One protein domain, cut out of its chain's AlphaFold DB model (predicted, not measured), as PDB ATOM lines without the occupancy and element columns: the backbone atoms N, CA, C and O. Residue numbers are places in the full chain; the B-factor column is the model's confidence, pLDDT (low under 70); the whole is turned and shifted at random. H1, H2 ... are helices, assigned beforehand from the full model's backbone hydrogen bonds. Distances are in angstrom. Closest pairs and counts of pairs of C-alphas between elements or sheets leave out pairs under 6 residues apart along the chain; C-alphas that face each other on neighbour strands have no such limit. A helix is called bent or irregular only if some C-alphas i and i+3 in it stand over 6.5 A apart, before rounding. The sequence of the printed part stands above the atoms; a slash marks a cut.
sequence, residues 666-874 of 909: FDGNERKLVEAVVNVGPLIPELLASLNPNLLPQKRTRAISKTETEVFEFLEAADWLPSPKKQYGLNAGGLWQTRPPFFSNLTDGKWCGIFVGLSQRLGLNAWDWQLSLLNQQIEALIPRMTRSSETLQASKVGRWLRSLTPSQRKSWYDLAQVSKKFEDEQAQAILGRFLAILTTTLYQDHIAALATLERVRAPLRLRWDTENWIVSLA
ATOM      1  N   PHE A 666     -21.232 -43.556 -33.740       90.75
ATOM      2  CA  PHE A 666     -20.858 -44.961 -33.778       90.75
ATOM      3  C   PHE A 666     -21.896 -45.777 -33.004       90.75
ATOM      4  O   PHE A 666     -22.446 -45.302 -32.005       90.75
ATOM      5  N   ASP A 667     -22.114 -47.021 -33.423       85.75
ATOM      6  CA  ASP A 667     -23.136 -47.892 -32.844       85.75
ATOM      7  C   ASP A 667     -22.523 -48.972 -31.938       85.75
ATOM      8  O   ASP A 667     -21.389 -49.426 -32.120       85.75
ATOM      9  N   GLY A 668     -23.280 -49.392 -30.918       87.94
ATOM     10  CA  GLY A 668     -22.981 -50.570 -30.096       87.94
ATOM     11  C   GLY A 668     -21.546 -50.646 -29.549       87.94
ATOM     12  O   GLY A 668     -21.135 -49.848 -28.704       87.94
ATOM     13  N   ASN A 669     -20.796 -51.670 -29.979       90.69
ATOM     14  CA  ASN A 669     -19.421 -51.903 -29.523       90.69
ATOM     15  C   ASN A 669     -18.406 -50.940 -30.168       90.69
ATOM     16  O   ASN A 669     -17.390 -50.659 -29.534       90.69
ATOM     17  N   GLU A 670     -18.667 -50.404 -31.368       92.88
ATOM     18  CA  GLU A 670     -17.766 -49.439 -32.022       92.88
ATOM     19  C   GLU A 670     -17.681 -48.154 -31.198       92.88
ATOM     20  O   GLU A 670     -16.594 -47.655 -30.907       92.88
ATOM     21  N   ARG A 671     -18.838 -47.674 -30.728       93.94
ATOM     22  CA  ARG A 671     -18.921 -46.520 -29.833       93.94
ATOM     23  C   ARG A 671     -18.110 -46.719 -28.564       93.94
ATOM     24  O   ARG A 671     -17.358 -45.832 -28.176       93.94
ATOM     25  N   LYS A 672     -18.249 -47.886 -27.928       93.44
ATOM     26  CA  LYS A 672     -17.497 -48.216 -26.712       93.44
ATOM     27  C   LYS A 672     -15.992 -48.231 -26.969       93.44
ATOM     28  O   LYS A 672     -15.251 -47.720 -26.137       93.44
ATOM     29  N   LEU A 673     -15.552 -48.776 -28.108       94.81
ATOM     30  CA  LEU A 673     -14.143 -48.761 -28.506       94.81
ATOM     31  C   LEU A 673     -13.628 -47.322 -28.634       94.81
ATOM     32  O   LEU A 673     -12.623 -46.975 -28.019       94.81
ATOM     33  N   VAL A 674     -14.339 -46.481 -29.388       95.00
ATOM     34  CA  VAL A 674     -13.962 -45.082 -29.629       95.00
ATOM     35  C   VAL A 674     -13.943 -44.269 -28.331       95.00
ATOM     36  O   VAL A 674     -12.931 -43.641 -28.020       95.00
ATOM     37  N   GLU A 675     -15.017 -44.317 -27.535       94.19
ATOM     38  CA  GLU A 675     -15.097 -43.613 -26.247       94.19
ATOM     39  C   GLU A 675     -13.985 -44.072 -25.292       94.19
ATOM     40  O   GLU A 675     -13.381 -43.257 -24.589       94.19
ATOM     41  N   ALA A 676     -13.669 -45.370 -25.282       93.25
ATOM     42  CA  ALA A 676     -12.599 -45.891 -24.450       93.25
ATOM     43  C   ALA A 676     -11.216 -45.405 -24.903       93.25
ATOM     44  O   ALA A 676     -10.428 -44.954 -24.069       93.25
ATOM     45  N   VAL A 677     -10.933 -45.435 -26.209       93.44
ATOM     46  CA  VAL A 677      -9.673 -44.933 -26.781       93.44
ATOM     47  C   VAL A 677      -9.483 -43.446 -26.491       93.44
ATOM     48  O   VAL A 677      -8.392 -43.049 -26.095       93.44
ATOM     49  N   VAL A 678     -10.533 -42.630 -26.600       92.75
ATOM     50  CA  VAL A 678     -10.483 -41.203 -26.239       92.75
ATOM     51  C   VAL A 678     -10.119 -41.008 -24.766       92.75
ATOM     52  O   VAL A 678      -9.232 -40.219 -24.444       92.75
ATOM     53  N   ASN A 679     -10.777 -41.744 -23.867       91.06
ATOM     54  CA  ASN A 679     -10.657 -41.513 -22.427       91.06
ATOM     55  C   ASN A 679      -9.369 -42.076 -21.812       91.06
ATOM     56  O   ASN A 679      -8.807 -41.453 -20.908       91.06
ATOM     57  N   VAL A 680      -8.926 -43.265 -22.240       90.44
ATOM     58  CA  VAL A 680      -7.780 -43.963 -21.625       90.44
ATOM     59  C   VAL A 680      -6.603 -44.169 -22.575       90.44
ATOM     60  O   VAL A 680      -5.479 -44.308 -22.095       90.44
ATOM     61  N   GLY A 681      -6.810 -44.120 -23.895       89.94
ATOM     62  CA  GLY A 681      -5.768 -44.320 -24.912       89.94
ATOM     63  C   GLY A 681      -4.489 -43.502 -24.687       89.94
ATOM     64  O   GLY A 681      -3.415 -44.103 -24.643       89.94
ATOM     65  N   PRO A 682      -4.567 -42.182 -24.415       88.88
ATOM     66  CA  PRO A 682      -3.393 -41.349 -24.128       88.88
ATOM     67  C   PRO A 682      -2.543 -41.803 -22.931       88.88
ATOM     68  O   PRO A 682      -1.363 -41.463 -22.835       88.88
ATOM     69  N   LEU A 683      -3.125 -42.573 -22.006       88.38
ATOM     70  CA  LEU A 683      -2.480 -43.037 -20.775       88.38
ATOM     71  C   LEU A 683      -1.886 -44.448 -20.909       88.38
ATOM     72  O   LEU A 683      -1.029 -44.827 -20.107       88.38
ATOM     73  N   ILE A 684      -2.313 -45.218 -21.916       87.06
ATOM     74  CA  ILE A 684      -1.842 -46.586 -22.184       87.06
ATOM     75  C   ILE A 684      -0.328 -46.642 -22.451       87.06
ATOM     76  O   ILE A 684       0.324 -47.522 -21.888       87.06
ATOM     77  N   PRO A 685       0.292 -45.731 -23.229       84.44
ATOM     78  CA  PRO A 685       1.729 -45.800 -23.491       84.44
ATOM     79  C   PRO A 685       2.599 -45.782 -22.222       84.44
ATOM     80  O   PRO A 685       3.576 -46.524 -22.144       84.44
ATOM     81  N   GLU A 686       2.230 -44.998 -21.198       80.88
ATOM     82  CA  GLU A 686       2.944 -44.968 -19.908       80.88
ATOM     83  C   GLU A 686       2.852 -46.318 -19.181       80.88
ATOM     84  O   GLU A 686       3.841 -46.795 -18.615       80.88
ATOM     85  N   LEU A 687       1.683 -46.963 -19.242       81.88
ATOM     86  CA  LEU A 687       1.482 -48.304 -18.706       81.88
ATOM     87  C   LEU A 687       2.342 -49.328 -19.453       81.88
ATOM     88  O   LEU A 687       3.063 -50.091 -18.808       81.88
ATOM     89  N   LEU A 688       2.318 -49.329 -20.787       78.88
ATOM     90  CA  LEU A 688       3.060 -50.296 -21.601       78.88
ATOM     91  C   LEU A 688       4.579 -50.143 -21.451       78.88
ATOM     92  O   LEU A 688       5.284 -51.141 -21.287       78.88
ATOM     93  N   ALA A 689       5.087 -48.911 -21.389       74.25
ATOM     94  CA  ALA A 689       6.498 -48.634 -21.113       74.25
ATOM     95  C   ALA A 689       6.937 -49.096 -19.712       74.25
ATOM     96  O   ALA A 689       8.100 -49.428 -19.484       74.25
ATOM     97  N   SER A 690       6.013 -49.165 -18.746       71.62
ATOM     98  CA  SER A 690       6.310 -49.708 -17.415       71.62
ATOM     99  C   SER A 690       6.504 -51.232 -17.403       71.62
ATOM    100  O   SER A 690       7.068 -51.760 -16.438       71.62
ATOM    101  N   LEU A 691       6.052 -51.919 -18.461       67.44
ATOM    102  CA  LEU A 691       6.001 -53.378 -18.594       67.44
ATOM    103  C   LEU A 691       7.019 -53.929 -19.586       67.44
ATOM    104  O   LEU A 691       7.501 -55.044 -19.390       67.44
ATOM    105  N   ASN A 692       7.330 -53.161 -20.629       67.56
ATOM    106  CA  ASN A 692       8.262 -53.539 -21.676       67.56
ATOM    107  C   ASN A 692       9.436 -52.544 -21.713       67.56
ATOM    108  O   ASN A 692       9.231 -51.394 -22.103       67.56
ATOM    109  N   PRO A 693      10.666 -52.959 -21.348       62.06
ATOM    110  CA  PRO A 693      11.833 -52.076 -21.355       62.06
ATOM    111  C   PRO A 693      12.226 -51.587 -22.759       62.06
ATOM    112  O   PRO A 693      12.975 -50.619 -22.867       62.06
ATOM    113  N   ASN A 694      11.701 -52.209 -23.822       62.19
ATOM    114  CA  ASN A 694      11.971 -51.818 -25.206       62.19
ATOM    115  C   ASN A 694      11.119 -50.614 -25.664       62.19
ATOM    116  O   ASN A 694      11.482 -49.932 -26.620       62.19
ATOM    117  N   LEU A 695      10.020 -50.294 -24.963       63.78
ATOM    118  CA  LEU A 695       9.225 -49.083 -25.202       63.78
ATOM    119  C   LEU A 695       9.912 -47.873 -24.554       63.78
ATOM    120  O   LEU A 695       9.610 -47.472 -23.429       63.78
ATOM    121  N   LEU A 696      10.877 -47.299 -25.272       62.81
ATOM    122  CA  LEU A 696      11.623 -46.135 -24.809       62.81
ATOM    123  C   LEU A 696      10.832 -44.835 -25.043       62.81
ATOM    124  O   LEU A 696      10.206 -44.661 -26.091       62.81
ATOM    125  N   PRO A 697      10.867 -43.883 -24.092       64.44
ATOM    126  CA  PRO A 697      10.321 -42.557 -24.328       64.44
ATOM    127  C   PRO A 697      11.107 -41.887 -25.458       64.44
ATOM    128  O   PRO A 697      12.336 -41.791 -25.405       64.44
ATOM    129  N   GLN A 698      10.400 -41.397 -26.473       63.75
ATOM    130  CA  GLN A 698      11.013 -40.578 -27.504       63.75
ATOM    131  C   GLN A 698      11.343 -39.213 -26.899       63.75
ATOM    132  O   GLN A 698      10.489 -38.542 -26.312       63.75
ATOM    133  N   LYS A 699      12.605 -38.786 -27.030       59.47
ATOM    134  CA  LYS A 699      12.935 -37.369 -26.850       59.47
ATOM    135  C   LYS A 699      12.118 -36.612 -27.889       59.47
ATOM    136  O   LYS A 699      12.187 -36.998 -29.052       59.47
ATOM    137  N   ARG A 700      11.365 -35.583 -27.468       59.03
ATOM    138  CA  ARG A 700      10.607 -34.697 -28.369       59.03
ATOM    139  C   ARG A 700      11.492 -34.386 -29.577       59.03
ATOM    140  O   ARG A 700      12.510 -33.705 -29.434       59.03
ATOM    141  N   THR A 701      11.161 -34.956 -30.730       55.78
ATOM    142  CA  THR A 701      11.833 -34.634 -31.985       55.78
ATOM    143  C   THR A 701      11.623 -33.146 -32.221       55.78
ATOM    144  O   THR A 701      10.512 -32.649 -32.043       55.78
ATOM    145  N   ARG A 702      12.692 -32.403 -32.546       55.75
ATOM    146  CA  ARG A 702      12.534 -31.012 -32.993       55.75
ATOM    147  C   ARG A 702      11.573 -31.045 -34.181       55.75
ATOM    148  O   ARG A 702      11.835 -31.799 -35.115       55.75
ATOM    149  N   ALA A 703      10.473 -30.299 -34.095       59.69
ATOM    150  CA  ALA A 703       9.491 -30.210 -35.168       59.69
ATOM    151  C   ALA A 703      10.211 -29.891 -36.484       59.69
ATOM    152  O   ALA A 703      11.066 -29.000 -36.524       59.69
ATOM    153  N   ILE A 704       9.916 -30.668 -37.524       62.38
ATOM    154  CA  ILE A 704      10.617 -30.599 -38.809       62.38
ATOM    155  C   ILE A 704      10.023 -29.453 -39.641       62.38
ATOM    156  O   ILE A 704      10.720 -28.854 -40.459       62.38
ATOM    157  N   SER A 705       8.765 -29.071 -39.375       76.25
ATOM    158  CA  SER A 705       8.088 -27.950 -40.031       76.25
ATOM    159  C   SER A 705       7.316 -27.037 -39.065       76.25
ATOM    160  O   SER A 705       6.884 -27.446 -37.990       76.25
ATOM    161  N   LYS A 706       7.078 -25.785 -39.489       79.62
ATOM    162  CA  LYS A 706       6.232 -24.813 -38.765       79.62
ATOM    163  C   LYS A 706       4.803 -25.336 -38.554       79.62
ATOM    164  O   LYS A 706       4.217 -25.102 -37.503       79.62
ATOM    165  N   THR A 707       4.270 -26.056 -39.540       79.38
ATOM    166  CA  THR A 707       2.931 -26.654 -39.508       79.38
ATOM    167  C   THR A 707       2.823 -27.745 -38.444       79.38
ATOM    168  O   THR A 707       1.825 -27.809 -37.737       79.38
ATOM    169  N   GLU A 708       3.852 -28.583 -38.298       77.81
ATOM    170  CA  GLU A 708       3.896 -29.597 -37.239       77.81
ATOM    171  C   GLU A 708       3.922 -28.967 -35.847       77.81
ATOM    172  O   GLU A 708       3.209 -29.436 -34.964       77.81
ATOM    173  N   THR A 709       4.695 -27.891 -35.654       81.00
ATOM    174  CA  THR A 709       4.716 -27.150 -34.384       81.00
ATOM    175  C   THR A 709       3.337 -26.587 -34.048       81.00
ATOM    176  O   THR A 709       2.856 -26.787 -32.938       81.00
ATOM    177  N   GLU A 710       2.675 -25.950 -35.020       87.19
ATOM    178  CA  GLU A 710       1.336 -25.363 -34.855       87.19
ATOM    179  C   GLU A 710       0.299 -26.428 -34.459       87.19
ATOM    180  O   GLU A 710      -0.463 -26.246 -33.512       87.19
ATOM    181  N   VAL A 711       0.300 -27.574 -35.150       86.62
ATOM    182  CA  VAL A 711      -0.592 -28.703 -34.842       86.62
ATOM    183  C   VAL A 711      -0.292 -29.287 -33.463       86.62
ATOM    184  O   VAL A 711      -1.209 -29.652 -32.729       86.62
ATOM    185  N   PHE A 712       0.985 -29.400 -33.108       84.06
ATOM    186  CA  PHE A 712       1.394 -29.952 -31.829       84.06
ATOM    187  C   PHE A 712       0.929 -29.084 -30.657       84.06
ATOM    188  O   PHE A 712       0.304 -29.600 -29.732       84.06
ATOM    189  N   GLU A 713       1.184 -27.777 -30.726       87.50
ATOM    190  CA  GLU A 713       0.726 -26.801 -29.731       87.50
ATOM    191  C   GLU A 713      -0.804 -26.813 -29.611       87.50
ATOM    192  O   GLU A 713      -1.340 -26.851 -28.504       87.50
ATOM    193  N   PHE A 714      -1.507 -26.887 -30.746       91.31
ATOM    194  CA  PHE A 714      -2.961 -27.021 -30.778       91.31
ATOM    195  C   PHE A 714      -3.449 -28.296 -30.070       91.31
ATOM    196  O   PHE A 714      -4.355 -28.238 -29.245       91.31
ATOM    197  N   LEU A 715      -2.848 -29.460 -30.327       89.62
ATOM    198  CA  LEU A 715      -3.258 -30.701 -29.657       89.62
ATOM    199  C   LEU A 715      -2.875 -30.737 -28.167       89.62
ATOM    200  O   LEU A 715      -3.548 -31.421 -27.395       89.62
ATOM    201  N   GLU A 716      -1.821 -30.031 -27.741       85.69
ATOM    202  CA  GLU A 716      -1.471 -29.898 -26.317       85.69
ATOM    203  C   GLU A 716      -2.460 -29.018 -25.543       85.69
ATOM    204  O   GLU A 716      -2.696 -29.282 -24.364       85.69
ATOM    205  N   ALA A 717      -3.065 -28.027 -26.200       88.56
ATOM    206  CA  ALA A 717      -4.060 -27.136 -25.607       88.56
ATOM    207  C   ALA A 717      -5.481 -27.740 -25.526       88.56
ATOM    208  O   ALA A 717      -6.403 -27.080 -25.060       88.56
ATOM    209  N   ALA A 718      -5.699 -28.974 -25.996       89.19
ATOM    210  CA  ALA A 718      -7.016 -29.608 -25.977       89.19
ATOM    211  C   ALA A 718      -7.354 -30.223 -24.602       89.19
ATOM    212  O   ALA A 718      -6.850 -31.289 -24.252       89.19
ATOM    213  N   ASP A 719      -8.283 -29.604 -23.865       86.69
ATOM    214  CA  ASP A 719      -8.673 -30.001 -22.497       86.69
ATOM    215  C   ASP A 719      -9.170 -31.450 -22.364       86.69
ATOM    216  O   ASP A 719      -8.948 -32.115 -21.351       86.69
ATOM    217  N   TRP A 720      -9.856 -31.959 -23.390       87.94
ATOM    218  CA  TRP A 720     -10.401 -33.320 -23.406       87.94
ATOM    219  C   TRP A 720      -9.350 -34.392 -23.726       87.94
ATOM    220  O   TRP A 720      -9.650 -35.577 -23.590       87.94
ATOM    221  N   LEU A 721      -8.143 -34.003 -24.157       86.19
ATOM    222  CA  LEU A 721      -7.075 -34.906 -24.584       86.19
ATOM    223  C   LEU A 721      -5.931 -34.895 -23.554       86.19
ATOM    224  O   LEU A 721      -5.034 -34.053 -23.648       86.19
ATOM    225  N   PRO A 722      -5.909 -35.842 -22.593       80.44
ATOM    226  CA  PRO A 722      -4.910 -35.880 -21.532       80.44
ATOM    227  C   PRO A 722      -3.477 -35.737 -22.052       80.44
ATOM    228  O   PRO A 722      -3.064 -36.438 -22.978       80.44
ATOM    229  N   SER A 723      -2.700 -34.855 -21.424       71.31
ATOM    230  CA  SER A 723      -1.290 -34.669 -21.763       71.31
ATOM    231  C   SER A 723      -0.426 -35.774 -21.153       71.31
ATOM    232  O   SER A 723      -0.327 -35.866 -19.926       71.31
ATOM    233  N   PRO A 724       0.218 -36.627 -21.975       67.12
ATOM    234  CA  PRO A 724       1.084 -37.671 -21.464       67.12
ATOM    235  C   PRO A 724       2.360 -37.042 -20.896       67.12
ATOM    236  O   PRO A 724       2.934 -36.121 -21.475       67.12
ATOM    237  N   LYS A 725       2.858 -37.579 -19.776       68.19
ATOM    238  CA  LYS A 725       4.105 -37.101 -19.145       68.19
ATOM    239  C   LYS A 725       5.335 -37.278 -20.039       68.19
ATOM    240  O   LYS A 725       6.331 -36.579 -19.869       68.19
ATOM    241  N   LYS A 726       5.294 -38.263 -20.940       68.06
ATOM    242  CA  LYS A 726       6.340 -38.585 -21.917       68.06
ATOM    243  C   LYS A 726       5.679 -39.064 -23.202       68.06
ATOM    244  O   LYS A 726       4.680 -39.774 -23.148       68.06
ATOM    245  N   GLN A 727       6.257 -38.701 -24.339       64.81
ATOM    246  CA  GLN A 727       5.888 -39.294 -25.619       64.81
ATOM    247  C   GLN A 727       6.643 -40.604 -25.785       64.81
ATOM    248  O   GLN A 727       7.835 -40.689 -25.493       64.81
ATOM    249  N   TYR A 728       5.940 -41.624 -26.245       63.56
ATOM    250  CA  TYR A 728       6.516 -42.922 -26.549       63.56
ATOM    251  C   TYR A 728       6.316 -43.152 -28.036       63.56
ATOM    252  O   TYR A 728       5.234 -42.900 -28.565       63.56
ATOM    253  N   GLY A 729       7.364 -43.608 -28.706       56.28
ATOM    254  CA  GLY A 729       7.252 -44.024 -30.092       56.28
ATOM    255  C   GLY A 729       8.017 -45.306 -30.344       56.28
ATOM    256  O   GLY A 729       8.542 -45.923 -29.422       56.28
ATOM    257  N   LEU A 730       7.976 -45.721 -31.604       51.81
ATOM    258  CA  LEU A 730       8.236 -47.083 -32.064       51.81
ATOM    259  C   LEU A 730       9.530 -47.722 -31.538       51.81
ATOM    260  O   LEU A 730      10.591 -47.097 -31.502       51.81
ATOM    261  N   ASN A 731       9.431 -49.029 -31.272       46.81
ATOM    262  CA  ASN A 731      10.552 -49.965 -31.303       46.81
ATOM    263  C   ASN A 731      11.293 -49.813 -32.640       46.81
ATOM    264  O   ASN A 731      10.763 -50.186 -33.684       46.81
ATOM    265  N   ALA A 732      12.534 -49.327 -32.616       41.44
ATOM    266  CA  ALA A 732      13.361 -49.165 -33.817       41.44
ATOM    267  C   ALA A 732      13.727 -50.498 -34.519       41.44
ATOM    268  O   ALA A 732      14.307 -50.471 -35.598       41.44
ATOM    269  N   GLY A 733      13.401 -51.654 -33.923       41.69
ATOM    270  CA  GLY A 733      13.745 -52.991 -34.431       41.69
ATOM    271  C   GLY A 733      12.572 -53.867 -34.899       41.69
ATOM    272  O   GLY A 733      12.778 -55.055 -35.129       41.69
ATOM    273  N   GLY A 734      11.344 -53.347 -34.998       41.06
ATOM    274  CA  GLY A 734      10.176 -54.142 -35.403       41.06
ATOM    275  C   GLY A 734      10.020 -54.246 -36.924       41.06
ATOM    276  O   GLY A 734       9.662 -53.268 -37.567       41.06
ATOM    277  N   LEU A 735      10.213 -55.442 -37.484       37.00
ATOM    278  CA  LEU A 735       9.913 -55.826 -38.880       37.00
ATOM    279  C   LEU A 735       8.412 -55.769 -39.257       37.00
ATOM    280  O   LEU A 735       8.041 -56.139 -40.365       37.00
ATOM    281  N   TRP A 736       7.555 -55.301 -38.352       43.34
ATOM    282  CA  TRP A 736       6.106 -55.245 -38.496       43.34
ATOM    283  C   TRP A 736       5.680 -53.810 -38.184       43.34
ATOM    284  O   TRP A 736       5.748 -53.386 -37.037       43.34
ATOM    285  N   GLN A 737       5.359 -53.039 -39.220       54.31
ATOM    286  CA  GLN A 737       4.611 -51.791 -39.091       54.31
ATOM    287  C   GLN A 737       3.209 -52.092 -39.610       54.31
ATOM    288  O   GLN A 737       2.943 -51.919 -40.799       54.31
ATOM    289  N   THR A 738       2.317 -52.587 -38.755       62.81
ATOM    290  CA  THR A 738       0.930 -52.909 -39.141       62.81
ATOM    291  C   THR A 738       0.011 -51.701 -39.012       62.81
ATOM    292  O   THR A 738      -1.147 -51.813 -38.618       62.81
ATOM    293  N   ARG A 739       0.523 -50.514 -39.353       71.25
ATOM    294  CA  ARG A 739      -0.324 -49.337 -39.551       71.25
ATOM    295  C   ARG A 739      -1.236 -49.573 -40.757       71.25
ATOM    296  O   ARG A 739      -0.845 -50.303 -41.671       71.25
ATOM    297  N   PRO A 740      -2.395 -48.896 -40.829       74.69
ATOM    298  CA  PRO A 740      -3.202 -48.910 -42.038       74.69
ATOM    299  C   PRO A 740      -2.341 -48.554 -43.268       74.69
ATOM    300  O   PRO A 740      -1.598 -47.571 -43.202       74.69
ATOM    301  N   PRO A 741      -2.436 -49.284 -44.395       73.62
ATOM    302  CA  PRO A 741      -1.520 -49.121 -45.534       73.62
ATOM    303  C   PRO A 741      -1.456 -47.703 -46.119       73.62
ATOM    304  O   PRO A 741      -0.442 -47.296 -46.672       73.62
ATOM    305  N   PHE A 742      -2.532 -46.922 -45.987       76.88
ATOM    306  CA  PHE A 742      -2.575 -45.538 -46.465       76.88
ATOM    307  C   PHE A 742      -1.795 -44.560 -45.569       76.88
ATOM    308  O   PHE A 742      -1.469 -43.454 -45.999       76.88
ATOM    309  N   PHE A 743      -1.481 -44.951 -44.330       78.25
ATOM    310  CA  PHE A 743      -0.840 -44.095 -43.332       78.25
ATOM    311  C   PHE A 743       0.600 -43.731 -43.718       78.25
ATOM    312  O   PHE A 743       1.051 -42.625 -43.431       78.25
ATOM    313  N   SER A 744       1.320 -44.627 -44.404       72.00
ATOM    314  CA  SER A 744       2.686 -44.371 -44.889       72.00
ATOM    315  C   SER A 744       2.748 -43.336 -46.012       72.00
ATOM    316  O   SER A 744       3.808 -42.773 -46.262       72.00
ATOM    317  N   ASN A 745       1.620 -43.091 -46.681       77.94
ATOM    318  CA  ASN A 745       1.520 -42.188 -47.824       77.94
ATOM    319  C   ASN A 745       0.953 -40.815 -47.435       77.94
ATOM    320  O   ASN A 745       0.747 -39.977 -48.313       77.94
ATOM    321  N   LEU A 746       0.671 -40.586 -46.143       78.62
ATOM    322  CA  LEU A 746       0.226 -39.290 -45.642       78.62
ATOM    323  C   LEU A 746       1.273 -38.219 -45.947       78.62
ATOM    324  O   LEU A 746       2.475 -38.421 -45.825       78.62
ATOM    325  N   THR A 747       0.779 -37.074 -46.384       76.19
ATOM    326  CA  THR A 747       1.567 -35.992 -46.977       76.19
ATOM    327  C   THR A 747       1.687 -34.794 -46.052       76.19
ATOM    328  O   THR A 747       0.846 -34.613 -45.176       76.19
ATOM    329  N   ASP A 748       2.622 -33.892 -46.337       70.31
ATOM    330  CA  ASP A 748       2.764 -32.651 -45.577       70.31
ATOM    331  C   ASP A 748       1.556 -31.721 -45.798       70.31
ATOM    332  O   ASP A 748       1.337 -31.177 -46.881       70.31
ATOM    333  N   GLY A 749       0.730 -31.564 -44.761       83.81
ATOM    334  CA  GLY A 749      -0.451 -30.700 -44.748       83.81
ATOM    335  C   GLY A 749      -1.111 -30.667 -43.369       83.81
ATOM    336  O   GLY A 749      -0.979 -31.621 -42.604       83.81
ATOM    337  N   LYS A 750      -1.839 -29.586 -43.039       88.50
ATOM    338  CA  LYS A 750      -2.456 -29.399 -41.705       88.50
ATOM    339  C   LYS A 750      -3.373 -30.559 -41.310       88.50
ATOM    340  O   LYS A 750      -3.222 -31.099 -40.220       88.50
ATOM    341  N   TRP A 751      -4.255 -31.001 -42.213       92.06
ATOM    342  CA  TRP A 751      -5.154 -32.135 -41.954       92.06
ATOM    343  C   TRP A 751      -4.377 -33.428 -41.655       92.06
ATOM    344  O   TRP A 751      -4.643 -34.086 -40.654       92.06
ATOM    345  N   CYS A 752      -3.359 -33.760 -42.462       89.38
ATOM    346  CA  CYS A 752      -2.500 -34.928 -42.220       89.38
ATOM    347  C   CYS A 752      -1.748 -34.816 -40.890       89.38
ATOM    348  O   CYS A 752      -1.693 -35.786 -40.138       89.38
ATOM    349  N   GLY A 753      -1.202 -33.635 -40.585       87.31
ATOM    350  CA  GLY A 753      -0.510 -33.367 -39.328       87.31
ATOM    351  C   GLY A 753      -1.414 -33.609 -38.121       87.31
ATOM    352  O   GLY A 753      -1.002 -34.281 -37.179       87.31
ATOM    353  N   ILE A 754      -2.662 -33.130 -38.166       91.38
ATOM    354  CA  ILE A 754      -3.648 -33.356 -37.098       91.38
ATOM    355  C   ILE A 754      -4.006 -34.842 -37.008       91.38
ATOM    356  O   ILE A 754      -3.996 -35.391 -35.911       91.38
ATOM    357  N   PHE A 755      -4.252 -35.518 -38.133       91.25
ATOM    358  CA  PHE A 755      -4.564 -36.952 -38.159       91.25
ATOM    359  C   PHE A 755      -3.448 -37.794 -37.516       91.25
ATOM    360  O   PHE A 755      -3.694 -38.621 -36.630       91.25
ATOM    361  N   VAL A 756      -2.197 -37.552 -37.921       87.31
ATOM    362  CA  VAL A 756      -1.016 -38.232 -37.374       87.31
ATOM    363  C   VAL A 756      -0.822 -37.862 -35.903       87.31
ATOM    364  O   VAL A 756      -0.632 -38.757 -35.074       87.31
ATOM    365  N   GLY A 757      -0.931 -36.579 -35.555       85.75
ATOM    366  CA  GLY A 757      -0.809 -36.089 -34.184       85.75
ATOM    367  C   GLY A 757      -1.846 -36.705 -33.244       85.75
ATOM    368  O   GLY A 757      -1.490 -37.173 -32.163       85.75
ATOM    369  N   LEU A 758      -3.106 -36.809 -33.673       90.44
ATOM    370  CA  LEU A 758      -4.170 -37.481 -32.927       90.44
ATOM    371  C   LEU A 758      -3.871 -38.967 -32.727       90.44
ATOM    372  O   LEU A 758      -3.993 -39.455 -31.605       90.44
ATOM    373  N   SER A 759      -3.421 -39.684 -33.763       88.62
ATOM    374  CA  SER A 759      -3.072 -41.110 -33.633       88.62
ATOM    375  C   SER A 759      -1.961 -41.356 -32.602       88.62
ATOM    376  O   SER A 759      -2.004 -42.327 -31.844       88.62
ATOM    377  N   GLN A 760      -0.981 -40.448 -32.536       83.19
ATOM    378  CA  GLN A 760       0.103 -40.485 -31.556       83.19
ATOM    379  C   GLN A 760      -0.412 -40.160 -30.154       83.19
ATOM    380  O   GLN A 760      -0.125 -40.894 -29.208       83.19
ATOM    381  N   ARG A 761      -1.194 -39.083 -30.017       85.25
ATOM    382  CA  ARG A 761      -1.733 -38.620 -28.730       85.25
ATOM    383  C   ARG A 761      -2.719 -39.603 -28.113       85.25
ATOM    384  O   ARG A 761      -2.712 -39.759 -26.900       85.25
ATOM    385  N   LEU A 762      -3.514 -40.296 -28.925       89.88
ATOM    386  CA  LEU A 762      -4.427 -41.354 -28.483       89.88
ATOM    387  C   LEU A 762      -3.713 -42.688 -28.204       89.88
ATOM    388  O   LEU A 762      -4.354 -43.660 -27.813       89.88
ATOM    389  N   GLY A 763      -2.390 -42.752 -28.387       85.19
ATOM    390  CA  GLY A 763      -1.577 -43.908 -28.023       85.19
ATOM    391  C   GLY A 763      -1.659 -45.090 -28.991       85.19
ATOM    392  O   GLY A 763      -1.098 -46.136 -28.673       85.19
ATOM    393  N   LEU A 764      -2.289 -44.946 -30.166       87.00
ATOM    394  CA  LEU A 764      -2.481 -46.043 -31.136       87.00
ATOM    395  C   LEU A 764      -1.150 -46.650 -31.602       87.00
ATOM    396  O   LEU A 764      -1.016 -47.857 -31.788       87.00
ATOM    397  N   ASN A 765      -0.129 -45.802 -31.730       80.44
ATOM    398  CA  ASN A 765       1.206 -46.213 -32.160       80.44
ATOM    399  C   ASN A 765       1.968 -47.035 -31.106       80.44
ATOM    400  O   ASN A 765       2.948 -47.686 -31.458       80.44
ATOM    401  N   ALA A 766       1.560 -47.011 -29.831       78.69
ATOM    402  CA  ALA A 766       2.239 -47.767 -28.772       78.69
ATOM    403  C   ALA A 766       1.932 -49.274 -28.826       78.69
ATOM    404  O   ALA A 766       2.702 -50.078 -28.302       78.69
ATOM    405  N   TRP A 767       0.829 -49.642 -29.473       82.00
ATOM    406  CA  TRP A 767       0.383 -51.018 -29.695       82.00
ATOM    407  C   TRP A 767       0.200 -51.317 -31.197       82.00
ATOM    408  O   TRP A 767      -0.543 -52.213 -31.576       82.00
ATOM    409  N   ASP A 768       0.900 -50.556 -32.046       79.69
ATOM    410  CA  ASP A 768       1.005 -50.722 -33.505       79.69
ATOM    411  C   ASP A 768      -0.321 -50.903 -34.260       79.69
ATOM    412  O   ASP A 768      -0.401 -51.644 -35.237       79.69
ATOM    413  N   TRP A 769      -1.380 -50.220 -33.807       85.75
ATOM    414  CA  TRP A 769      -2.721 -50.324 -34.398       85.75
ATOM    415  C   TRP A 769      -3.316 -51.748 -34.395       85.75
ATOM    416  O   TRP A 769      -4.291 -52.004 -35.102       85.75
ATOM    417  N   GLN A 770      -2.784 -52.661 -33.579       87.44
ATOM    418  CA  GLN A 770      -3.324 -54.004 -33.359       87.44
ATOM    419  C   GLN A 770      -4.048 -54.094 -32.014       87.44
ATOM    420  O   GLN A 770      -3.439 -54.095 -30.938       87.44
ATOM    421  N   LEU A 771      -5.374 -54.187 -32.070       89.31
ATOM    422  CA  LEU A 771      -6.207 -54.327 -30.881       89.31
ATOM    423  C   LEU A 771      -5.952 -55.673 -30.182       89.31
ATOM    424  O   LEU A 771      -6.015 -55.746 -28.953       89.31
ATOM    425  N   SER A 772      -5.578 -56.707 -30.940       88.12
ATOM    426  CA  SER A 772      -5.150 -58.012 -30.430       88.12
ATOM    427  C   SER A 772      -3.870 -57.918 -29.592       88.12
ATOM    428  O   SER A 772      -3.814 -58.483 -28.496       88.12
ATOM    429  N   LEU A 773      -2.872 -57.145 -30.041       86.00
ATOM    430  CA  LEU A 773      -1.632 -56.895 -29.302       86.00
ATOM    431  C   LEU A 773      -1.921 -56.153 -27.996       86.00
ATOM    432  O   LEU A 773      -1.415 -56.535 -26.936       86.00
ATOM    433  N   LEU A 774      -2.774 -55.126 -28.057       86.12
ATOM    434  CA  LEU A 774      -3.227 -54.425 -26.862       86.12
ATOM    435  C   LEU A 774      -3.946 -55.387 -25.904       86.12
ATOM    436  O   LEU A 774      -3.650 -55.389 -24.711       86.12
ATOM    437  N   ASN A 775      -4.828 -56.255 -26.409       87.25
ATOM    438  CA  ASN A 775      -5.527 -57.247 -25.591       87.25
ATOM    439  C   ASN A 775      -4.556 -58.218 -24.903       87.25
ATOM    440  O   ASN A 775      -4.677 -58.440 -23.702       87.25
ATOM    441  N   GLN A 776      -3.560 -58.749 -25.617       84.06
ATOM    442  CA  GLN A 776      -2.537 -59.629 -25.035       84.06
ATOM    443  C   GLN A 776      -1.759 -58.931 -23.913       84.06
ATOM    444  O   GLN A 776      -1.500 -59.518 -22.859       84.06
ATOM    445  N   GLN A 777      -1.416 -57.656 -24.108       80.88
ATOM    446  CA  GLN A 777      -0.738 -56.848 -23.096       80.88
ATOM    447  C   GLN A 777      -1.640 -56.588 -21.879       80.88
ATOM    448  O   GLN A 777      -1.161 -56.660 -20.745       80.88
ATOM    449  N   ILE A 778      -2.939 -56.346 -22.091       80.88
ATOM    450  CA  ILE A 778      -3.943 -56.226 -21.025       80.88
ATOM    451  C   ILE A 778      -4.095 -57.552 -20.266       80.88
ATOM    452  O   ILE A 778      -4.090 -57.560 -19.038       80.88
ATOM    453  N   GLU A 779      -4.190 -58.686 -20.955       77.81
ATOM    454  CA  GLU A 779      -4.357 -59.999 -20.325       77.81
ATOM    455  C   GLU A 779      -3.129 -60.406 -19.507       77.81
ATOM    456  O   GLU A 779      -3.275 -60.892 -18.385       77.81
ATOM    457  N   ALA A 780      -1.918 -60.100 -19.982       75.69
ATOM    458  CA  ALA A 780      -0.684 -60.304 -19.222       75.69
ATOM    459  C   ALA A 780      -0.626 -59.471 -17.921       75.69
ATOM    460  O   ALA A 780       0.109 -59.813 -16.984       75.69
ATOM    461  N   LEU A 781      -1.403 -58.385 -17.836       72.19
ATOM    462  CA  LEU A 781      -1.525 -57.560 -16.635       72.19
ATOM    463  C   LEU A 781      -2.487 -58.142 -15.599       72.19
ATOM    464  O   LEU A 781      -2.270 -57.923 -14.407       72.19
ATOM    465  N   ILE A 782      -3.506 -58.902 -16.008       67.62
ATOM    466  CA  ILE A 782      -4.562 -59.404 -15.110       67.62
ATOM    467  C   ILE A 782      -4.000 -60.274 -13.966       67.62
ATOM    468  O   ILE A 782      -4.277 -59.954 -12.809       67.62
ATOM    469  N   PRO A 783      -3.126 -61.275 -14.201       60.72
ATOM    470  CA  PRO A 783      -2.514 -62.062 -13.122       60.72
ATOM    471  C   PRO A 783      -1.594 -61.254 -12.194       60.72
ATOM    472  O   PRO A 783      -1.306 -61.661 -11.070       60.72
ATOM    473  N   ARG A 784      -1.079 -60.109 -12.663       61.41
ATOM    474  CA  ARG A 784      -0.271 -59.184 -11.851       61.41
ATOM    475  C   ARG A 784      -1.147 -58.274 -10.991       61.41
ATOM    476  O   ARG A 784      -0.639 -57.728 -10.017       61.41
ATOM    477  N   MET A 785      -2.432 -58.142 -11.335       58.56
ATOM    478  CA  MET A 785      -3.445 -57.392 -10.591       58.56
ATOM    479  C   MET A 785      -4.166 -58.218  -9.508       58.56
ATOM    480  O   MET A 785      -4.831 -57.635  -8.660       58.56
ATOM    481  N   THR A 786      -4.016 -59.546  -9.498       56.50
ATOM    482  CA  THR A 786      -4.674 -60.456  -8.537       56.50
ATOM    483  C   THR A 786      -3.774 -60.939  -7.388       56.50
ATOM    484  O   THR A 786      -4.237 -61.682  -6.524       56.50
ATOM    485  N   ARG A 787      -2.497 -60.523  -7.333       54.22
ATOM    486  CA  ARG A 787      -1.596 -60.793  -6.186       54.22
ATOM    487  C   ARG A 787      -1.987 -59.919  -4.977       54.22
ATOM    488  O   ARG A 787      -2.716 -58.951  -5.145       54.22
ATOM    489  N   SER A 788      -1.562 -60.270  -3.756       50.09
ATOM    490  CA  SER A 788      -2.019 -59.638  -2.496       50.09
ATOM    491  C   SER A 788      -2.109 -58.100  -2.556       50.09
ATOM    492  O   SER A 788      -1.244 -57.440  -3.139       50.09
ATOM    493  N   SER A 789      -3.145 -57.514  -1.940       54.53
ATOM    494  CA  SER A 789      -3.471 -56.080  -2.071       54.53
ATOM    495  C   SER A 789      -2.303 -55.148  -1.708       54.53
ATOM    496  O   SER A 789      -2.125 -54.118  -2.356       54.53
ATOM    497  N   GLU A 790      -1.453 -55.535  -0.754       51.50
ATOM    498  CA  GLU A 790      -0.260 -54.782  -0.344       51.50
ATOM    499  C   GLU A 790       0.838 -54.751  -1.424       51.50
ATOM    500  O   GLU A 790       1.446 -53.706  -1.664       51.50
ATOM    501  N   THR A 791       1.052 -55.848  -2.161       54.34
ATOM    502  CA  THR A 791       2.053 -55.898  -3.248       54.34
ATOM    503  C   THR A 791       1.574 -55.188  -4.516       54.34
ATOM    504  O   THR A 791       2.370 -54.559  -5.224       54.34
ATOM    505  N   LEU A 792       0.260 -55.183  -4.771       56.06
ATOM    506  CA  LEU A 792      -0.337 -54.399  -5.854       56.06
ATOM    507  C   LEU A 792      -0.162 -52.896  -5.650       56.06
ATOM    508  O   LEU A 792       0.123 -52.180  -6.616       56.06
ATOM    509  N   GLN A 793      -0.301 -52.422  -4.408       55.91
ATOM    510  CA  GLN A 793      -0.151 -51.006  -4.071       55.91
ATOM    511  C   GLN A 793       1.267 -50.477  -4.343       55.91
ATOM    512  O   GLN A 793       1.419 -49.301  -4.677       55.91
ATOM    513  N   ALA A 794       2.301 -51.317  -4.280       57.66
ATOM    514  CA  ALA A 794       3.672 -50.917  -4.611       57.66
ATOM    515  C   ALA A 794       3.996 -51.009  -6.122       57.66
ATOM    516  O   ALA A 794       4.884 -50.305  -6.630       57.66
ATOM    517  N   SER A 795       3.263 -51.844  -6.870       71.06
ATOM    518  CA  SER A 795       3.511 -52.103  -8.295       71.06
ATOM    519  C   SER A 795       3.285 -50.866  -9.185       71.06
ATOM    520  O   SER A 795       2.457 -49.998  -8.896       71.06
ATOM    521  N   LYS A 796       4.025 -50.766 -10.302       74.50
ATOM    522  CA  LYS A 796       3.867 -49.668 -11.283       74.50
ATOM    523  C   LYS A 796       2.456 -49.645 -11.896       74.50
ATOM    524  O   LYS A 796       1.877 -48.575 -12.050       74.50
ATOM    525  N   VAL A 797       1.881 -50.824 -12.139       74.75
ATOM    526  CA  VAL A 797       0.524 -51.017 -12.681       74.75
ATOM    527  C   VAL A 797      -0.546 -50.567 -11.682       74.75
ATOM    528  O   VAL A 797      -1.434 -49.796 -12.035       74.75
ATOM    529  N   GLY A 798      -0.435 -50.971 -10.411       75.06
ATOM    530  CA  GLY A 798      -1.377 -50.559  -9.365       75.06
ATOM    531  C   GLY A 798      -1.319 -49.059  -9.048       75.06
ATOM    532  O   GLY A 798      -2.335 -48.452  -8.707       75.06
ATOM    533  N   ARG A 799      -0.152 -48.416  -9.206       79.81
ATOM    534  CA  ARG A 799      -0.039 -46.946  -9.162       79.81
ATOM    535  C   ARG A 799      -0.728 -46.272 -10.349       79.81
ATOM    536  O   ARG A 799      -1.453 -45.305 -10.128       79.81
ATOM    537  N   TRP A 800      -0.565 -46.798 -11.563       84.81
ATOM    538  CA  TRP A 800      -1.241 -46.277 -12.755       84.81
ATOM    539  C   TRP A 800      -2.771 -46.380 -12.636       84.81
ATOM    540  O   TRP A 800      -3.460 -45.373 -12.773       84.81
ATOM    541  N   LEU A 801      -3.312 -47.536 -12.234       80.81
ATOM    542  CA  LEU A 801      -4.763 -47.718 -12.054       80.81
ATOM    543  C   LEU A 801      -5.373 -46.779 -11.004       80.81
ATOM    544  O   LEU A 801      -6.491 -46.296 -11.185       80.81
ATOM    545  N   ARG A 802      -4.647 -46.485  -9.917       81.06
ATOM    546  CA  ARG A 802      -5.090 -45.507  -8.907       81.06
ATOM    547  C   ARG A 802      -5.055 -44.071  -9.421       81.06
ATOM    548  O   ARG A 802      -5.876 -43.275  -8.977       81.06
ATOM    549  N   SER A 803      -4.148 -43.763 -10.350       85.19
ATOM    550  CA  SER A 803      -4.072 -42.441 -10.984       85.19
ATOM    551  C   SER A 803      -5.210 -42.169 -11.970       85.19
ATOM    552  O   SER A 803      -5.475 -41.009 -12.269       85.19
ATOM    553  N   LEU A 804      -5.914 -43.211 -12.428       86.81
ATOM    554  CA  LEU A 804      -7.085 -43.063 -13.287       86.81
ATOM    555  C   LEU A 804      -8.300 -42.553 -12.504       86.81
ATOM    556  O   LEU A 804      -8.611 -43.050 -11.410       86.81
ATOM    557  N   THR A 805      -9.042 -41.634 -13.121       88.88
ATOM    558  CA  THR A 805     -10.365 -41.200 -12.653       88.88
ATOM    559  C   THR A 805     -11.391 -42.344 -12.751       88.88
ATOM    560  O   THR A 805     -11.170 -43.321 -13.476       88.88
ATOM    561  N   PRO A 806     -12.545 -42.261 -12.061       89.38
ATOM    562  CA  PRO A 806     -13.589 -43.283 -12.170       89.38
ATOM    563  C   PRO A 806     -14.062 -43.538 -13.611       89.38
ATOM    564  O   PRO A 806     -14.253 -44.692 -13.995       89.38
ATOM    565  N   SER A 807     -14.191 -42.486 -14.431       87.75
ATOM    566  CA  SER A 807     -14.564 -42.613 -15.848       87.75
ATOM    567  C   SER A 807     -13.478 -43.310 -16.670       87.75
ATOM    568  O   SER A 807     -13.790 -44.214 -17.439       87.75
ATOM    569  N   GLN A 808     -12.204 -42.977 -16.448       90.19
ATOM    570  CA  GLN A 808     -11.072 -43.628 -17.117       90.19
ATOM    571  C   GLN A 808     -10.945 -45.107 -16.742       90.19
ATOM    572  O   GLN A 808     -10.664 -45.933 -17.606       90.19
ATOM    573  N   ARG A 809     -11.197 -45.471 -15.476       87.88
ATOM    574  CA  ARG A 809     -11.228 -46.884 -15.059       87.88
ATOM    575  C   ARG A 809     -12.347 -47.646 -15.750       87.88
ATOM    576  O   ARG A 809     -12.114 -48.757 -16.210       87.88
ATOM    577  N   LYS A 810     -13.544 -47.060 -15.849       89.75
ATOM    578  CA  LYS A 810     -14.650 -47.666 -16.598       89.75
ATOM    579  C   LYS A 810     -14.258 -47.883 -18.063       89.75
ATOM    580  O   LYS A 810     -14.358 -49.004 -18.544       89.75
ATOM    581  N   SER A 811     -13.725 -46.854 -18.724       90.88
ATOM    582  CA  SER A 811     -13.247 -46.943 -20.107       90.88
ATOM    583  C   SER A 811     -12.125 -47.965 -20.302       90.88
ATOM    584  O   SER A 811     -12.093 -48.629 -21.328       90.88
ATOM    585  N   TRP A 812     -11.239 -48.152 -19.322       89.50
ATOM    586  CA  TRP A 812     -10.244 -49.227 -19.341       89.50
ATOM    587  C   TRP A 812     -10.886 -50.620 -19.365       89.50
ATOM    588  O   TRP A 812     -10.495 -51.465 -20.169       89.50
ATOM    589  N   TYR A 813     -11.890 -50.859 -18.517       87.50
ATOM    590  CA  TYR A 813     -12.622 -52.127 -18.520       87.50
ATOM    591  C   TYR A 813     -13.431 -52.322 -19.803       87.50
ATOM    592  O   TYR A 813     -13.421 -53.419 -20.359       87.50
ATOM    593  N   ASP A 814     -14.084 -51.267 -20.298       89.81
ATOM    594  CA  ASP A 814     -14.806 -51.303 -21.572       89.81
ATOM    595  C   ASP A 814     -13.847 -51.636 -22.728       89.81
ATOM    596  O   ASP A 814     -14.157 -52.503 -23.544       89.81
ATOM    597  N   LEU A 815     -12.646 -51.038 -22.756       90.62
ATOM    598  CA  LEU A 815     -11.615 -51.339 -23.752       90.62
ATOM    599  C   LEU A 815     -11.196 -52.808 -23.709       90.62
ATOM    600  O   LEU A 815     -11.164 -53.449 -24.751       90.62
ATOM    601  N   ALA A 816     -10.934 -53.350 -22.516       86.94
ATOM    602  CA  ALA A 816     -10.539 -54.747 -22.323       86.94
ATOM    603  C   ALA A 816     -11.642 -55.756 -22.697       86.94
ATOM    604  O   ALA A 816     -11.358 -56.899 -23.051       86.94
ATOM    605  N   GLN A 817     -12.914 -55.365 -22.584       88.44
ATOM    606  CA  GLN A 817     -14.036 -56.196 -23.025       88.44
ATOM    607  C   GLN A 817     -14.218 -56.139 -24.541       88.44
ATOM    608  O   GLN A 817     -14.491 -57.158 -25.175       88.44
ATOM    609  N   VAL A 818     -14.109 -54.944 -25.120       90.38
ATOM    610  CA  VAL A 818     -14.352 -54.712 -26.545       90.38
ATOM    611  C   VAL A 818     -13.169 -55.168 -27.400       90.38
ATOM    612  O   VAL A 818     -13.386 -55.627 -28.520       90.38
ATOM    613  N   SER A 819     -11.948 -55.166 -26.861       88.06
ATOM    614  CA  SER A 819     -10.744 -55.667 -27.538       88.06
ATOM    615  C   SER A 819     -10.811 -57.139 -27.937       88.06
ATOM    616  O   SER A 819     -10.073 -57.559 -28.818       88.06
ATOM    617  N   LYS A 820     -11.711 -57.921 -27.330       87.88
ATOM    618  CA  LYS A 820     -11.939 -59.335 -27.670       87.88
ATOM    619  C   LYS A 820     -12.977 -59.548 -28.771       87.88
ATOM    620  O   LYS A 820     -13.163 -60.676 -29.210       87.88
ATOM    621  N   LYS A 821     -13.714 -58.498 -29.147       89.25
ATOM    622  CA  LYS A 821     -14.870 -58.590 -30.053       89.25
ATOM    623  C   LYS A 821     -14.554 -58.218 -31.496       89.25
ATOM    624  O   LYS A 821     -15.366 -58.514 -32.362       89.25
ATOM    625  N   PHE A 822     -13.440 -57.535 -31.730       91.06
ATOM    626  CA  PHE A 822     -13.060 -57.036 -33.043       91.06
ATOM    627  C   PHE A 822     -11.757 -57.677 -33.498       91.06
ATOM    628  O   PHE A 822     -10.808 -57.780 -32.719       91.06
ATOM    629  N   GLU A 823     -11.712 -58.059 -34.769       91.56
ATOM    630  CA  GLU A 823     -10.465 -58.384 -35.453       91.56
ATOM    631  C   GLU A 823      -9.653 -57.106 -35.709       91.56
ATOM    632  O   GLU A 823     -10.206 -56.002 -35.765       91.56
ATOM    633  N   ASP A 824      -8.336 -57.244 -35.882       90.00
ATOM    634  CA  ASP A 824      -7.443 -56.092 -36.038       90.00
ATOM    635  C   ASP A 824      -7.805 -55.234 -37.255       90.00
ATOM    636  O   ASP A 824      -7.850 -54.013 -37.140       90.00
ATOM    637  N   GLU A 825      -8.149 -55.840 -38.395       89.75
ATOM    638  CA  GLU A 825      -8.545 -55.100 -39.601       89.75
ATOM    639  C   GLU A 825      -9.818 -54.270 -39.377       89.75
ATOM    640  O   GLU A 825      -9.883 -53.093 -39.748       89.75
ATOM    641  N   GLN A 826     -10.818 -54.850 -38.707       90.88
ATOM    642  CA  GLN A 826     -12.064 -54.159 -38.382       90.88
ATOM    643  C   GLN A 826     -11.822 -53.024 -37.379       90.88
ATOM    644  O   GLN A 826     -12.319 -51.910 -37.566       90.88
ATOM    645  N   ALA A 827     -11.013 -53.266 -36.344       91.25
ATOM    646  CA  ALA A 827     -10.626 -52.245 -35.378       91.25
ATOM    647  C   ALA A 827      -9.857 -51.093 -36.045       91.25
ATOM    648  O   ALA A 827     -10.137 -49.922 -35.773       91.25
ATOM    649  N   GLN A 828      -8.935 -51.400 -36.961       91.06
ATOM    650  CA  GLN A 828      -8.206 -50.406 -37.748       91.06
ATOM    651  C   GLN A 828      -9.140 -49.569 -38.623       91.06
ATOM    652  O   GLN A 828      -8.973 -48.349 -38.686       91.06
ATOM    653  N   ALA A 829     -10.143 -50.185 -39.254       90.94
ATOM    654  CA  ALA A 829     -11.148 -49.469 -40.035       90.94
ATOM    655  C   ALA A 829     -11.986 -48.518 -39.159       90.94
ATOM    656  O   ALA A 829     -12.131 -47.343 -39.505       90.94
ATOM    657  N   ILE A 830     -12.466 -48.983 -37.998       93.50
ATOM    658  CA  ILE A 830     -13.247 -48.174 -37.043       93.50
ATOM    659  C   ILE A 830     -12.422 -46.985 -36.533       93.50
ATOM    660  O   ILE A 830     -12.890 -45.845 -36.547       93.50
ATOM    661  N   LEU A 831     -11.178 -47.227 -36.109       93.62
ATOM    662  CA  LEU A 831     -10.299 -46.186 -35.572       93.62
ATOM    663  C   LEU A 831      -9.819 -45.217 -36.656       93.62
ATOM    664  O   LEU A 831      -9.736 -44.015 -36.406       93.62
ATOM    665  N   GLY A 832      -9.563 -45.711 -37.869       93.31
ATOM    666  CA  GLY A 832      -9.274 -44.880 -39.036       93.31
ATOM    667  C   GLY A 832     -10.442 -43.953 -39.376       93.31
ATOM    668  O   GLY A 832     -10.232 -42.750 -39.552       93.31
ATOM    669  N   ARG A 833     -11.675 -44.482 -39.381       94.38
ATOM    670  CA  ARG A 833     -12.915 -43.705 -39.548       94.38
ATOM    671  C   ARG A 833     -13.063 -42.650 -38.460       94.38
ATOM    672  O   ARG A 833     -13.295 -41.485 -38.775       94.38
ATOM    673  N   PHE A 834     -12.887 -43.031 -37.197       96.19
ATOM    674  CA  PHE A 834     -12.949 -42.103 -36.072       96.19
ATOM    675  C   PHE A 834     -11.938 -40.963 -36.199       96.19
ATOM    676  O   PHE A 834     -12.317 -39.799 -36.079       96.19
ATOM    677  N   LEU A 835     -10.675 -41.270 -36.504       95.00
ATOM    678  CA  LEU A 835      -9.642 -40.255 -36.686       95.00
ATOM    679  C   LEU A 835      -9.931 -39.334 -37.870       95.00
ATOM    680  O   LEU A 835      -9.729 -38.129 -37.745       95.00
ATOM    681  N   ALA A 836     -10.422 -39.858 -38.995       94.94
ATOM    682  CA  ALA A 836     -10.758 -39.037 -40.158       94.94
ATOM    683  C   ALA A 836     -11.904 -38.066 -39.842       94.94
ATOM    684  O   ALA A 836     -11.809 -36.875 -40.148       94.94
ATOM    685  N   ILE A 837     -12.944 -38.557 -39.164       95.69
ATOM    686  CA  ILE A 837     -14.082 -37.761 -38.694       95.69
ATOM    687  C   ILE A 837     -13.610 -36.682 -37.715       95.69
ATOM    688  O   ILE A 837     -13.841 -35.501 -37.960       95.69
ATOM    689  N   LEU A 838     -12.879 -37.067 -36.665       96.25
ATOM    690  CA  LEU A 838     -12.366 -36.151 -35.645       96.25
ATOM    691  C   LEU A 838     -11.448 -35.081 -36.241       96.25
ATOM    692  O   LEU A 838     -11.624 -33.897 -35.965       96.25
ATOM    693  N   THR A 839     -10.518 -35.475 -37.111       95.62
ATOM    694  CA  THR A 839      -9.618 -34.545 -37.810       95.62
ATOM    695  C   THR A 839     -10.410 -33.543 -38.646       95.62
ATOM    696  O   THR A 839     -10.153 -32.345 -38.574       95.62
ATOM    697  N   THR A 840     -11.411 -34.016 -39.390       95.44
ATOM    698  CA  THR A 840     -12.279 -33.167 -40.222       95.44
ATOM    699  C   THR A 840     -13.137 -32.221 -39.376       95.44
ATOM    700  O   THR A 840     -13.455 -31.118 -39.811       95.44
ATOM    701  N   THR A 841     -13.479 -32.600 -38.142       95.50
ATOM    702  CA  THR A 841     -14.183 -31.715 -37.206       95.50
ATOM    703  C   THR A 841     -13.272 -30.633 -36.620       95.50
ATOM    704  O   THR A 841     -13.697 -29.478 -36.530       95.50
ATOM    705  N   LEU A 842     -12.033 -30.984 -36.250       94.50
ATOM    706  CA  LEU A 842     -11.035 -30.045 -35.714       94.50
ATOM    707  C   LEU A 842     -10.502 -29.088 -36.789       94.50
ATOM    708  O   LEU A 842     -10.167 -27.946 -36.482       94.50
ATOM    709  N   TYR A 843     -10.426 -29.539 -38.042       94.06
ATOM    710  CA  TYR A 843      -9.957 -28.760 -39.185       94.06
ATOM    711  C   TYR A 843     -10.912 -28.932 -40.369       94.06
ATOM    712  O   TYR A 843     -10.841 -29.902 -41.124       94.06
ATOM    713  N   GLN A 844     -11.812 -27.958 -40.525       91.50
ATOM    714  CA  GLN A 844     -12.993 -28.027 -41.401       91.50
ATOM    715  C   GLN A 844     -12.696 -27.721 -42.881       91.50
ATOM    716  O   GLN A 844     -13.562 -27.238 -43.611       91.50
ATOM    717  N   ASP A 845     -11.470 -27.991 -43.332       91.62
ATOM    718  CA  ASP A 845     -11.081 -27.921 -44.742       91.62
ATOM    719  C   ASP A 845     -11.448 -29.239 -45.440       91.62
ATOM    720  O   ASP A 845     -10.630 -30.147 -45.621       91.62
ATOM    721  N   HIS A 846     -12.729 -29.368 -45.786       92.50
ATOM    722  CA  HIS A 846     -13.278 -30.588 -46.380       92.50
ATOM    723  C   HIS A 846     -12.626 -30.936 -47.727       92.50
ATOM    724  O   HIS A 846     -12.476 -32.114 -48.052       92.50
ATOM    725  N   ILE A 847     -12.216 -29.925 -48.502       91.12
ATOM    726  CA  ILE A 847     -11.567 -30.117 -49.804       91.12
ATOM    727  C   ILE A 847     -10.200 -30.763 -49.589       91.12
ATOM    728  O   ILE A 847      -9.911 -31.793 -50.200       91.12
ATOM    729  N   ALA A 848      -9.382 -30.206 -48.688       88.88
ATOM    730  CA  ALA A 848      -8.077 -30.776 -48.374       88.88
ATOM    731  C   ALA A 848      -8.194 -32.178 -47.763       88.88
ATOM    732  O   ALA A 848      -7.401 -33.054 -48.114       88.88
ATOM    733  N   ALA A 849      -9.185 -32.413 -46.895       92.44
ATOM    734  CA  ALA A 849      -9.442 -33.722 -46.299       92.44
ATOM    735  C   ALA A 849      -9.721 -34.792 -47.370       92.44
ATOM    736  O   ALA A 849      -9.033 -35.813 -47.432       92.44
ATOM    737  N   LEU A 850     -10.686 -34.539 -48.260       93.00
ATOM    738  CA  LEU A 850     -11.091 -35.498 -49.293       93.00
ATOM    739  C   LEU A 850     -10.007 -35.695 -50.360       93.00
ATOM    740  O   LEU A 850      -9.718 -36.835 -50.722       93.00
ATOM    741  N   ALA A 851      -9.353 -34.615 -50.803       90.69
ATOM    742  CA  ALA A 851      -8.242 -34.692 -51.753       90.69
ATOM    743  C   ALA A 851      -7.044 -35.457 -51.173       90.69
ATOM    744  O   ALA A 851      -6.368 -36.203 -51.882       90.69
ATOM    745  N   THR A 852      -6.790 -35.311 -49.869       90.75
ATOM    746  CA  THR A 852      -5.764 -36.090 -49.168       90.75
ATOM    747  C   THR A 852      -6.112 -37.569 -49.185       90.75
ATOM    748  O   THR A 852      -5.293 -38.361 -49.643       90.75
ATOM    749  N   LEU A 853      -7.313 -37.948 -48.727       91.56
ATOM    750  CA  LEU A 853      -7.747 -39.349 -48.678       91.56
ATOM    751  C   LEU A 853      -7.685 -40.020 -50.060       91.56
ATOM    752  O   LEU A 853      -7.269 -41.173 -50.170       91.56
ATOM    753  N   GLU A 854      -8.031 -39.283 -51.114       90.06
ATOM    754  CA  GLU A 854      -7.892 -39.725 -52.502       90.06
ATOM    755  C   GLU A 854      -6.424 -39.905 -52.918       90.06
ATOM    756  O   GLU A 854      -6.049 -40.968 -53.418       90.06
ATOM    757  N   ARG A 855      -5.566 -38.911 -52.654       88.62
ATOM    758  CA  ARG A 855      -4.139 -38.954 -53.012       88.62
ATOM    759  C   ARG A 855      -3.398 -40.109 -52.344       88.62
ATOM    760  O   ARG A 855      -2.575 -40.756 -52.987       88.62
ATOM    761  N   VAL A 856      -3.685 -40.374 -51.071       85.69
ATOM    762  CA  VAL A 856      -3.011 -41.431 -50.296       85.69
ATOM    763  C   VAL A 856      -3.584 -42.823 -50.554       85.69
ATOM    764  O   VAL A 856      -3.109 -43.794 -49.962       85.69
ATOM    765  N   ARG A 857      -4.584 -42.923 -51.445       84.88
ATOM    766  CA  ARG A 857      -5.319 -44.154 -51.763       84.88
ATOM    767  C   ARG A 857      -5.886 -44.814 -50.505       84.88
ATOM    768  O   ARG A 857      -5.753 -46.022 -50.311       84.88
ATOM    769  N   ALA A 858      -6.499 -44.007 -49.637       87.81
ATOM    770  CA  ALA A 858      -7.229 -44.526 -48.490       87.81
ATOM    771  C   ALA A 858      -8.339 -45.496 -48.948       87.81
ATOM    772  O   ALA A 858      -8.861 -45.338 -50.057       87.81
ATOM    773  N   PRO A 859      -8.733 -46.479 -48.113       90.12
ATOM    774  CA  PRO A 859      -9.856 -47.355 -48.418       90.12
ATOM    775  C   PRO A 859     -11.081 -46.541 -48.833       90.12
ATOM    776  O   PRO A 859     -11.440 -45.568 -48.168       90.12
ATOM    777  N   LEU A 860     -11.740 -46.952 -49.916       90.25
ATOM    778  CA  LEU A 860     -12.871 -46.214 -50.483       90.25
ATOM    779  C   LEU A 860     -13.970 -45.960 -49.438       90.25
ATOM    780  O   LEU A 860     -14.515 -44.861 -49.362       90.25
ATOM    781  N   ARG A 861     -14.206 -46.943 -48.561       90.50
ATOM    782  CA  ARG A 861     -15.145 -46.828 -47.443       90.50
ATOM    783  C   ARG A 861     -14.803 -45.681 -46.486       90.50
ATOM    784  O   ARG A 861     -15.704 -44.963 -46.079       90.50
ATOM    785  N   LEU A 862     -13.522 -45.443 -46.191       92.12
ATOM    786  CA  LEU A 862     -13.092 -44.349 -45.311       92.12
ATOM    787  C   LEU A 862     -13.397 -42.972 -45.921       92.12
ATOM    788  O   LEU A 862     -13.845 -42.057 -45.223       92.12
ATOM    789  N   ARG A 863     -13.194 -42.828 -47.237       92.12
ATOM    790  CA  ARG A 863     -13.604 -41.625 -47.976       92.12
ATOM    791  C   ARG A 863     -15.121 -41.450 -47.906       92.12
ATOM    792  O   ARG A 863     -15.582 -40.359 -47.586       92.12
ATOM    793  N   TRP A 864     -15.885 -42.513 -48.148       93.12
ATOM    794  CA  TRP A 864     -17.349 -42.489 -48.075       93.12
ATOM    795  C   TRP A 864     -17.869 -42.107 -46.691       93.12
ATOM    796  O   TRP A 864     -18.749 -41.258 -46.592       93.12
ATOM    797  N   ASP A 865     -17.298 -42.666 -45.626       92.06
ATOM    798  CA  ASP A 865     -17.677 -42.332 -44.253       92.06
ATOM    799  C   ASP A 865     -17.358 -40.865 -43.920       92.06
ATOM    800  O   ASP A 865     -18.132 -40.207 -43.224       92.06
ATOM    801  N   THR A 866     -16.263 -40.327 -44.467       94.38
ATOM    802  CA  THR A 866     -15.906 -38.905 -44.329       94.38
ATOM    803  C   THR A 866     -16.894 -38.008 -45.080       94.38
ATOM    804  O   THR A 866     -17.345 -37.005 -44.531       94.38
ATOM    805  N   GLU A 867     -17.291 -38.371 -46.301       94.94
ATOM    806  CA  GLU A 867     -18.323 -37.649 -47.058       94.94
ATOM    807  C   GLU A 867     -19.679 -37.687 -46.333       94.94
ATOM    808  O   GLU A 867     -20.305 -36.643 -46.147       94.94
ATOM    809  N   ASN A 868     -20.095 -38.858 -45.843       93.50
ATOM    810  CA  ASN A 868     -21.322 -39.032 -45.064       93.50
ATOM    811  C   ASN A 868     -21.300 -38.180 -43.782       93.50
ATOM    812  O   ASN A 868     -22.296 -37.542 -43.438       93.50
ATOM    813  N   TRP A 869     -20.157 -38.121 -43.089       94.94
ATOM    814  CA  TRP A 869     -19.971 -37.241 -41.935       94.94
ATOM    815  C   TRP A 869     -20.131 -35.767 -42.311       94.94
ATOM    816  O   TRP A 869     -20.882 -35.051 -41.640       94.94
ATOM    817  N   ILE A 870     -19.502 -35.333 -43.412       95.00
ATOM    818  CA  ILE A 870     -19.563 -33.951 -43.902       95.00
ATOM    819  C   ILE A 870     -20.999 -33.513 -44.180       95.00
ATOM    820  O   ILE A 870     -21.277 -32.345 -43.969       95.00
ATOM    821  N   VAL A 871     -21.936 -34.375 -44.579       94.62
ATOM    822  CA  VAL A 871     -23.358 -33.988 -44.766       94.62
ATOM    823  C   VAL A 871     -24.281 -34.401 -43.618       94.62
ATOM    824  O   VAL A 871     -25.477 -34.121 -43.652       94.62
ATOM    825  N   SER A 872     -23.748 -34.994 -42.551       92.50
ATOM    826  CA  SER A 872     -24.555 -35.420 -41.404       92.50
ATOM    827  C   SER A 872     -25.142 -34.240 -40.613       92.50
ATOM    828  O   SER A 872     -24.588 -33.133 -40.578       92.50
ATOM    829  N   LEU A 873     -26.271 -34.485 -39.938       90.44
ATOM    830  CA  LEU A 873     -26.877 -33.520 -39.014       90.44
ATOM    831  C   LEU A 873     -26.012 -33.321 -37.762       90.44
ATOM    832  O   LEU A 873     -25.792 -32.180 -37.365       90.44
ATOM    833  N   ALA A 874     -25.448 -34.405 -37.214       91.94
ATOM    834  CA  ALA A 874     -24.561 -34.367 -36.050       91.94
ATOM    835  C   ALA A 874     -23.349 -33.449 -36.277       91.94
ATOM    836  O   ALA A 874     -23.002 -32.641 -35.416       91.94
TER     837      ALA A 874
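AT A GLANCE: This is residues 666 to 874 of the 909 residues of an uncharacterized protein of Proteobacteria bacterium (UniProt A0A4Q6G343). Helices packed at many angles make one body, with the short H4 near its middle, the hairpin of H10 and H11 at one end of its longest axis and H6, next to H7, at the other. The bent H1 turns a corner, with H8 packed on its first arm and H7 on its second, while H2 packs on H3 and H3 on H9. The printed part has 209 residues with eleven named helices, H1 to H11 along the chain, and no named strand: the class is all helix. It is compact, with a radius of gyration of the C-alphas of 17.5 A and spans of 56 by 40 by 36 A.

HOW THE PARTS SIT: H1, residues 668 to 691, was assigned by its hydrogen bonds as one helix but is bent: C-alphas 679 and 682 are 7.5 A apart, and its arms H1a, residues 668 to 679, and H1b, residues 682 to 691, are about perpendicular at 77 degrees. H1b is itself irregular, with C-alphas 682 and 685 6.8 A apart. H1a touches H8, residues 806 to 818, at a steep tilt of 46 degrees, opposite ways; the closest C-alphas, of Ala 676 and Ser 811, are 4.5 A apart. H1b touches H7, residues 796 to 803, at a shallow tilt of 24 degrees, closest at C-alphas 690 and 796, 6.6 A. H1b only just touches H4, residues 764 to 767, with 3 pairs of C-alphas within 8 A, closest at 685 and 766, 5.7 A. H9, residues 824 to 842, touches H3, residues 750 to 761, with residues 835 to 840 alone, closest at C-alphas 839 and 755, 5.6 A. H2, residues 706 to 716, touches H3, closest at C-alphas 711 and 754, 6.0 A. H9 touches H11, residues 860 to 871, closest at C-alphas 833 and 862, 5.8 A. H11 and H10, residues 846 to 855, form a hairpin at 5 degrees, closest at C-alphas 863 and 853, 6.3 A. H5, residues 771 to 785, only just irregular with C-alphas 780 and 783 6.6 A apart, and H9 only just touch, with 3 pairs, only at their ends; C-alphas 771 and 824 are closest, 5.6 A. H6, residues 789 to 794, touches no helix but is near H5 and H7. Every O i to N i+4 pair is within hydrogen-bond range in H2, H3 and H7 to H11, against 7 of 8 in H1a, 3 of 6 in H1b, 9 of 11 in H5 and 1 of 2 in H6; H4 is too short for one.

IN THESE COORDINATES: H1a begins at C-alpha 668 (-22.981, -50.570, -30.096), and H11 ends at C-alpha 871 (-23.358, -33.988, -44.766). From first to last C-alpha H9 measures 26.3 A, H5 20.7 A and H8 18.4 A.

THE WHOLE: Helix packing is mostly crossed, only just, with 3 of 9 pairs at a shallow tilt. The C-alphas farthest apart, of Ser 788 and Ile 847, are 56.6 A apart. The printed part has no cut; the links H1 to H2, 14 residues, and H2 to H3, 33 residues, are long. The mean pLDDT of the printed part is 81.2, with residues 691 to 704, 724 to 738 and 782 to 794 under 70.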